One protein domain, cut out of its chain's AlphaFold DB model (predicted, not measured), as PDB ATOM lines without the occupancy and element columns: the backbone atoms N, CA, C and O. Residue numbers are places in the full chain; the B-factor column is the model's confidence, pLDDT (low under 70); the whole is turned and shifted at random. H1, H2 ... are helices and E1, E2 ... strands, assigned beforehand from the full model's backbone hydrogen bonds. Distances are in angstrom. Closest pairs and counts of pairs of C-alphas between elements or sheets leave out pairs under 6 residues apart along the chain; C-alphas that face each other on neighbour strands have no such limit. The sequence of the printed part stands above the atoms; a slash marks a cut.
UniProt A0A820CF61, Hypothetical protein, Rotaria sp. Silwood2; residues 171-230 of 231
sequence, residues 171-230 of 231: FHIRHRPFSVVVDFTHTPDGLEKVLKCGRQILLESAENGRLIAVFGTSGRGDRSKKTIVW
ATOM      1  N   PHE A 171     214.177 208.696 153.661       90.56
ATOM      2  CA  PHE A 171     214.067 208.878 152.214       90.56
ATOM      3  C   PHE A 171     215.331 209.543 151.665       90.56
ATOM      4  O   PHE A 171     215.554 210.731 151.879       90.56
ATOM      5  N   HIS A 172     216.114 208.793 150.891       87.69
ATOM      6  CA  HIS A 172     217.261 209.320 150.145       87.69
ATOM      7  C   HIS A 172     216.857 209.869 148.773       87.69
ATOM      8  O   HIS A 172     217.445 210.830 148.284       87.69
ATOM      9  N   ILE A 173     215.851 209.257 148.146       85.31
ATOM     10  CA  ILE A 173     215.252 209.724 146.893       85.31
ATOM     11  C   ILE A 173     213.743 209.733 147.099       85.31
ATOM     12  O   ILE A 173     213.171 208.714 147.492       85.31
ATOM     13  N   ARG A 174     213.102 210.881 146.853       77.06
ATOM     14  CA  ARG A 174     211.677 211.101 147.162       77.06
ATOM     15  C   ARG A 174     210.808 211.425 145.937       77.06
ATOM     16  O   ARG A 174     209.709 211.943 146.102       77.06
ATOM     17  N   HIS A 175     211.258 211.113 144.716       73.12
ATOM     18  CA  HIS A 175     210.557 211.503 143.484       73.12
ATOM     19  C   HIS A 175     210.582 210.439 142.385       73.12
ATOM     20  O   HIS A 175     211.443 209.569 142.353       73.12
ATOM     21  N   ARG A 176     209.616 210.537 141.464       67.75
ATOM     22  CA  ARG A 176     209.445 209.619 140.332       67.75
ATOM     23  C   ARG A 176     210.710 209.543 139.446       67.75
ATOM     24  O   ARG A 176     211.382 210.556 139.272       67.75
ATOM     25  N   PRO A 177     211.006 208.371 138.845       81.44
ATOM     26  CA  PRO A 177     210.116 207.211 138.759       81.44
ATOM     27  C   PRO A 177     210.113 206.284 139.987       81.44
ATOM     28  O   PRO A 177     209.275 205.389 140.027       81.44
ATOM     29  N   PHE A 178     210.983 206.467 140.987       86.75
ATOM     30  CA  PHE A 178     211.012 205.605 142.177       86.75
ATOM     31  C   PHE A 178     211.568 206.305 143.424       86.75
ATOM     32  O   PHE A 178     212.447 207.156 143.345       86.75
ATOM     33  N   SER A 179     211.107 205.866 144.595       90.69
ATOM     34  CA  SER A 179     211.641 206.304 145.886       90.69
ATOM     35  C   SER A 179     212.681 205.320 146.421       90.69
ATOM     36  O   SER A 179     212.567 204.113 146.208       90.69
ATOM     37  N   VAL A 180     213.666 205.826 147.165       93.38
ATOM     38  CA  VAL A 180     214.665 205.013 147.876       93.38
ATOM     39  C   VAL A 180     214.607 205.343 149.358       93.38
ATOM     40  O   VAL A 180     214.777 206.502 149.742       93.38
ATOM     41  N   VAL A 181     214.388 204.309 150.169       93.75
ATOM     42  CA  VAL A 181     214.341 204.386 151.631       93.75
ATOM     43  C   VAL A 181     215.480 203.558 152.213       93.75
ATOM     44  O   VAL A 181     215.706 202.427 151.782       93.75
ATOM     45  N   VAL A 182     216.179 204.114 153.200       94.12
ATOM     46  CA  VAL A 182     217.238 203.441 153.957       94.12
ATOM     47  C   VAL A 182     216.787 203.268 155.405       94.12
ATOM     48  O   VAL A 182     216.334 204.216 156.045       94.12
ATOM     49  N   ASP A 183     216.928 202.052 155.936       94.44
ATOM     50  CA  ASP A 183     216.631 201.742 157.333       94.44
ATOM     51  C   ASP A 183     217.711 200.837 157.950       94.44
ATOM     52  O   ASP A 183     218.261 199.956 157.291       94.44
ATOM     53  N   PHE A 184     218.021 201.074 159.224       91.50
ATOM     54  CA  PHE A 184     219.043 200.369 160.002       91.50
ATOM     55  C   PHE A 184     218.557 199.038 160.605       91.50
ATOM     56  O   PHE A 184     219.296 198.355 161.328       91.50
ATOM     57  N   THR A 185     217.298 198.667 160.391       87.81
ATOM     58  CA  THR A 185     216.740 197.444 160.951       87.81
ATOM     59  C   THR A 185     217.535 196.207 160.535       87.81
ATOM     60  O   THR A 185     217.866 195.984 159.374       87.81
ATOM     61  N   HIS A 186     217.825 195.375 161.530       85.25
ATOM     62  CA  HIS A 186     218.519 194.095 161.392       85.25
ATOM     63  C   HIS A 186     217.833 193.003 162.231       85.25
ATOM     64  O   HIS A 186     218.410 191.950 162.512       85.25
ATOM     65  N   THR A 187     216.610 193.271 162.699       85.12
ATOM     66  CA  THR A 187     215.763 192.305 163.402       85.12
ATOM     67  C   THR A 187     214.594 191.902 162.500       85.12
ATOM     68  O   THR A 187     214.150 192.729 161.701       85.12
ATOM     69  N   PRO A 188     214.070 190.665 162.625       86.62
ATOM     70  CA  PRO A 188     212.895 190.242 161.863       86.62
ATOM     71  C   PRO A 188     211.704 191.194 162.045       86.62
ATOM     72  O   PRO A 188     211.167 191.703 161.068       86.62
ATOM     73  N   ASP A 189     211.380 191.526 163.298       88.56
ATOM     74  CA  ASP A 189     210.293 192.449 163.655       88.56
ATOM     75  C   ASP A 189     210.466 193.847 163.034       88.56
ATOM     76  O   ASP A 189     209.520 194.425 162.498       88.56
ATOM     77  N   GLY A 190     211.680 194.403 163.066       89.94
ATOM     78  CA  GLY A 190     211.931 195.713 162.476       89.94
ATOM     79  C   GLY A 190     211.854 195.684 160.947       89.94
ATOM     80  O   GLY A 190     211.294 196.602 160.351       89.94
ATOM     81  N   LEU A 191     212.364 194.624 160.302       91.62
ATOM     82  CA  LEU A 191     212.255 194.458 158.850       91.62
ATOM     83  C   LEU A 191     210.790 194.343 158.418       91.62
ATOM     84  O   LEU A 191     210.370 195.044 157.502       91.62
ATOM     85  N   GLU A 192     209.997 193.527 159.110       92.25
ATOM     86  CA  GLU A 192     208.566 193.385 158.846       92.25
ATOM     87  C   GLU A 192     207.841 194.737 158.933       92.25
ATOM     88  O   GLU A 192     207.081 195.095 158.032       92.25
ATOM     89  N   LYS A 193     208.119 195.531 159.975       93.25
ATOM     90  CA  LYS A 193     207.542 196.874 160.161       93.25
ATOM     91  C   LYS A 193     207.906 197.836 159.030       93.25
ATOM     92  O   LYS A 193     207.030 198.551 158.540       93.25
ATOM     93  N   VAL A 194     209.164 197.839 158.590       94.31
ATOM     94  CA  VAL A 194     209.635 198.671 157.470       94.31
ATOM     95  C   VAL A 194     208.965 198.246 156.162       94.31
ATOM     96  O   VAL A 194     208.445 199.093 155.436       94.31
ATOM     97  N   LEU A 195     208.896 196.943 155.874       94.50
ATOM     98  CA  LEU A 195     208.263 196.432 154.656       94.50
ATOM     99  C   LEU A 195     206.756 196.707 154.633       94.50
ATOM    100  O   LEU A 195     206.236 197.155 153.611       94.50
ATOM    101  N   LYS A 196     206.058 196.504 155.757       93.88
ATOM    102  CA  LYS A 196     204.638 196.863 155.906       93.88
ATOM    103  C   LYS A 196     204.414 198.355 155.683       93.88
ATOM    104  O   LYS A 196     203.489 198.719 154.963       93.88
ATOM    105  N   CYS A 197     205.282 199.210 156.225       94.62
ATOM    106  CA  CYS A 197     205.217 200.651 155.996       94.62
ATOM    107  C   CYS A 197     205.403 201.002 154.511       94.62
ATOM    108  O   CYS A 197     204.575 201.713 153.945       94.62
ATOM    109  N   GLY A 198     206.418 200.438 153.847       93.38
ATOM    110  CA  GLY A 198     206.631 200.622 152.409       93.38
ATOM    111  C   GLY A 198     205.445 200.149 151.562       93.38
ATOM    112  O   GLY A 198     205.034 200.842 150.634       93.38
ATOM    113  N   ARG A 199     204.837 199.004 151.908       91.94
ATOM    114  CA  ARG A 199     203.611 198.510 151.260       91.94
ATOM    115  C   ARG A 199     202.433 199.457 151.465       91.94
ATOM    116  O   ARG A 199     201.738 199.735 150.497       91.94
ATOM    117  N   GLN A 200     202.223 199.966 152.677       91.62
ATOM    118  CA  GLN A 200     201.139 200.906 152.963       91.62
ATOM    119  C   GLN A 200     201.288 202.197 152.150       91.62
ATOM    120  O   GLN A 200     200.326 202.646 151.539       91.62
ATOM    121  N   ILE A 201     202.504 202.744 152.069       91.75
ATOM    122  CA  ILE A 201     202.795 203.931 151.253       91.75
ATOM    123  C   ILE A 201     202.449 203.688 149.779       91.75
ATOM    124  O   ILE A 201     201.869 204.568 149.148       91.75
ATOM    125  N   LEU A 202     202.783 202.509 149.243       89.31
ATOM    126  CA  LEU A 202     202.442 202.142 147.867       89.31
ATOM    127  C   LEU A 202     200.934 201.991 147.650       89.31
ATOM    128  O   LEU A 202     200.448 202.392 146.604       89.31
ATOM    129  N   LEU A 203     200.200 201.420 148.610       88.69
ATOM    130  CA  LEU A 203     198.742 201.276 148.515       88.69
ATOM    131  C   LEU A 203     198.022 202.632 148.546       88.69
ATOM    132  O   LEU A 203     196.993 202.792 147.901       88.69
ATOM    133  N   GLU A 204     198.566 203.601 149.283       86.44
ATOM    134  CA  GLU A 204     198.033 204.968 149.363       86.44
ATOM    135  C   GLU A 204     198.437 205.833 148.160       86.44
ATOM    136  O   GLU A 204     197.739 206.785 147.806       86.44
ATOM    137  N   SER A 205     199.558 205.527 147.499       79.50
ATOM    138  CA  SER A 205     199.859 206.118 146.198       79.50
ATOM    139  C   SER A 205     198.953 205.470 145.154       79.50
ATOM    140  O   SER A 205     199.033 204.269 144.948       79.50
ATOM    141  N   ALA A 206     198.123 206.237 144.447       70.62
ATOM    142  CA  ALA A 206     197.251 205.736 143.369       70.62
ATOM    143  C   ALA A 206     198.013 205.161 142.141       70.62
ATOM    144  O   ALA A 206     197.469 205.050 141.043       70.62
ATOM    145  N   GLU A 207     199.294 204.839 142.304       72.56
ATOM    146  CA  GLU A 207     200.226 204.369 141.296       72.56
ATOM    147  C   GLU A 207     200.487 202.873 141.480       72.56
ATOM    148  O   GLU A 207     200.807 202.405 142.572       72.56
ATOM    149  N   ASN A 208     200.424 202.117 140.385       72.94
ATOM    150  CA  ASN A 208     200.824 200.713 140.394       72.94
ATOM    151  C   ASN A 208     202.353 200.620 140.549       72.94
ATOM    152  O   ASN A 208     203.103 200.789 139.587       72.94
ATOM    153  N   GLY A 209     202.814 200.371 141.774       83.88
ATOM    154  CA  GLY A 209     204.230 200.283 142.127       83.88
ATOM    155  C   GLY A 209     204.653 198.897 142.615       83.88
ATOM    156  O   GLY A 209     203.842 198.023 142.919       83.88
ATOM    157  N   ARG A 210     205.969 198.691 142.719       90.56
ATOM    158  CA  ARG A 210     206.566 197.488 143.315       90.56
ATOM    159  C   ARG A 210     207.437 197.886 144.500       90.56
ATOM    160  O   ARG A 210     208.211 198.830 144.398       90.56
ATOM    161  N   LEU A 211     207.331 197.141 145.602       92.69
ATOM    162  CA  LEU A 211     208.275 197.243 146.713       92.69
ATOM    163  C   LEU A 211     209.432 196.281 146.455       92.69
ATOM    164  O   LEU A 211     209.212 195.074 146.354       92.69
ATOM    165  N   ILE A 212     210.644 196.819 146.360       93.69
ATOM    166  CA  ILE A 212     211.879 196.045 146.239       93.69
ATOM    167  C   ILE A 212     212.655 196.234 147.539       93.69
ATOM    168  O   ILE A 212     212.890 197.366 147.956       93.69
ATOM    169  N   ALA A 213     213.033 195.131 148.180       93.75
ATOM    170  CA  ALA A 213     213.787 195.145 149.425       93.75
ATOM    171  C   ALA A 213     215.172 194.539 149.204       93.75
ATOM    172  O   ALA A 213     215.289 193.420 148.706       93.75
ATOM    173  N   VAL A 214     216.210 195.275 149.597       92.62
ATOM    174  CA  VAL A 214     217.594 194.795 149.624       92.62
ATOM    175  C   VAL A 214     218.055 194.845 151.072       92.62
ATOM    176  O   VAL A 214     218.106 195.915 151.672       92.62
ATOM    177  N   PHE A 215     218.359 193.688 151.647       88.69
ATOM    178  CA  PHE A 215     218.798 193.561 153.033       88.69
ATOM    179  C   PHE A 215     219.833 192.440 153.165       88.69
ATOM    180  O   PHE A 215     220.017 191.621 152.265       88.69
ATOM    181  N   GLY A 216     220.527 192.410 154.299       82.25
ATOM    182  CA  GLY A 216     221.534 191.401 154.607       82.25
ATOM    183  C   GLY A 216     221.615 191.132 156.105       82.25
ATOM    184  O   GLY A 216     220.984 191.813 156.910       82.25
ATOM    185  N   THR A 217     222.407 190.131 156.490       71.12
ATOM    186  CA  THR A 217     222.698 189.853 157.906       71.12
ATOM    187  C   THR A 217     224.168 190.092 158.206       71.12
ATOM    188  O   THR A 217     225.033 189.822 157.370       71.12
ATOM    189  N   SER A 218     224.476 190.577 159.408       66.38
ATOM    190  CA  SER A 218     225.861 190.659 159.861       66.38
ATOM    191  C   SER A 218     226.436 189.252 160.085       66.38
ATOM    192  O   SER A 218     225.765 188.340 160.574       66.38
ATOM    193  N   GLY A 219     227.714 189.055 159.747       62.50
ATOM    194  CA  GLY A 219     228.421 187.792 160.011       62.50
ATOM    195  C   GLY A 219     228.626 187.502 161.507       62.50
ATOM    196  O   GLY A 219     228.781 186.345 161.897       62.50
ATOM    197  N   ARG A 220     228.588 188.547 162.346       58.09
ATOM    198  CA  ARG A 220     228.682 188.504 163.812       58.09
ATOM    199  C   ARG A 220     227.379 189.058 164.400       58.09
ATOM    200  O   ARG A 220     227.069 190.231 164.198       58.09
ATOM    201  N   GLY A 221     226.597 188.204 165.054       64.25
ATOM    202  CA  GLY A 221     225.299 188.532 165.646       64.25
ATOM    203  C   GLY A 221     224.466 187.274 165.898       64.25
ATOM    204  O   GLY A 221     224.888 186.167 165.552       64.25
ATOM    205  N   ASP A 222     223.290 187.452 166.494       66.94
ATOM    206  CA  ASP A 222     222.339 186.377 166.784       66.94
ATOM    207  C   ASP A 222     221.962 185.574 165.520       66.94
ATOM    208  O   ASP A 222     221.244 186.053 164.636       66.94
ATOM    209  N   ARG A 223     222.478 184.339 165.432       71.00
ATOM    210  CA  ARG A 223     222.338 183.475 164.252       71.00
ATOM    211  C   ARG A 223     220.917 182.954 164.068       71.00
ATOM    212  O   ARG A 223     220.555 182.695 162.924       71.00
ATOM    213  N   SER A 224     220.108 182.835 165.125       67.38
ATOM    214  CA  SER A 224     218.744 182.295 164.998       67.38
ATOM    215  C   SER A 224     217.844 183.191 164.145       67.38
ATOM    216  O   SER A 224     216.902 182.719 163.519       67.38
ATOM    217  N   LYS A 225     218.169 184.485 164.037       64.06
ATOM    218  CA  LYS A 225     217.453 185.427 163.164       64.06
ATOM    219  C   LYS A 225     217.625 185.116 161.678       64.06
ATOM    220  O   LYS A 225     216.763 185.482 160.886       64.06
ATOM    221  N   LYS A 226     218.704 184.427 161.285       60.28
ATOM    222  CA  LYS A 226     218.960 184.065 159.880       60.28
ATOM    223  C   LYS A 226     217.953 183.067 159.319       60.28
ATOM    224  O   LYS A 226     217.872 182.944 158.112       60.28
ATOM    225  N   THR A 227     217.203 182.352 160.146       59.75
ATOM    226  CA  THR A 227     216.168 181.441 159.639       59.75
ATOM    227  C   THR A 227     214.822 182.155 159.502       59.75
ATOM    228  O   THR A 227     214.054 181.818 158.619       59.75
ATOM    229  N   ILE A 228     214.572 183.182 160.324       58.94
ATOM    230  CA  ILE A 228     213.286 183.899 160.407       58.94
ATOM    231  C   ILE A 228     213.176 185.009 159.348       58.94
ATOM    232  O   ILE A 228     212.096 185.296 158.856       58.94
ATOM    233  N   VAL A 229     214.293 185.657 159.001       56.88
ATOM    234  CA  VAL A 229     214.309 186.795 158.055       56.88
ATOM    235  C   VAL A 229     214.211 186.353 156.581       56.88
ATOM    236  O   VAL A 229     213.944 187.180 155.716       56.88
ATOM    237  N   TRP A 230     214.452 185.072 156.284       52.62
ATOM    238  CA  TRP A 230     214.686 184.567 154.920       52.62
ATOM    239  C   TRP A 230     213.624 183.574 154.418       52.62
ATOM    240  O   TRP A 230     213.818 182.967 153.365       52.62
TER     241      TRP A 230
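AT A GLANCE: This is residues 171 to 230 of the 231 residues of the protein "Hypothetical protein" of Rotaria sp. Silwood2 (UniProt A0A820CF61). A loose, only just rod-like body is built along one long helix, H1, with a small two-stranded hairpin, E1 and E2, off to one side of it and a very short helix, H2, close to the end where H1 begins. After H1 the backbone turns round through residues 205 to 208, and residues 209 to 216 run back as an extended stretch, opposite to H1, toward the H2 end. The printed part has 60 residues with two named strands and two named helices, in the order E1, E2, H1, H2, and the class is mixed, helices and strands. The sheet has the order E1 - E2 and is antiparallel. The whole is loose, with a radius of gyration of the C-alphas of 13.4 A, and the C-alphas span 39 by 19 by 13 A.

IN THESE COORDINATES: Strand E1 holds residues 171 to 175, 9.8 A from first to last C-alpha, and begins with C-alpha 171 at (214.067, 208.878, 152.214). Strand E2 holds residues 178 to 182 and is 13.5 A long. Helix H1 holds residues 188 to 204, is 24.4 A long, and ends with C-alpha 204 at (198.033, 204.968, 149.363). Helix H2 holds residues 225 to 228, is 5.2 A long, and ends with C-alpha 228 at (213.286, 183.899, 160.407).

HOW THE PARTS SIT: E1 and E2 form a hairpin, joined by a tight link of 2 residues. Their directions stand at 170 degrees, antiparallel, and the C-alphas of Phe 171 and Val 181, which face each other, are 4.5 A apart. N 172 and O 180 are within hydrogen-bond range at 2.9 A, as are N 180 and O 173 at 2.9 A. A tight link of 5 residues leads from E2 to H1. E1 and H1 are apart. H1 and H2 are close but not clearly touching, with 2 pairs of C-alphas within 8 A; their closest C-alphas, those of Pro 188 and Ile 228, are 6.5 A apart. H2 is apart from both E1 and E2. In H1 every O i to N i+4 pair is within hydrogen-bond range; H2 is too short for such a pair, and its 1 pair of O i and N i+3 is within range.

THE WHOLE: The two C-alphas farthest apart, those of Ala 206 and Arg 220, are 41.3 A apart. The printed part has no cut. The link from H1 to H2 is long, with the 20 residues 205 to 224, and residues 203 to 208 stand free. The mean pLDDT of the printed part is 81.9; residue 176, residues 218 to 222 and residues 224 to 230 are under 70, and the mean of H2 is 61.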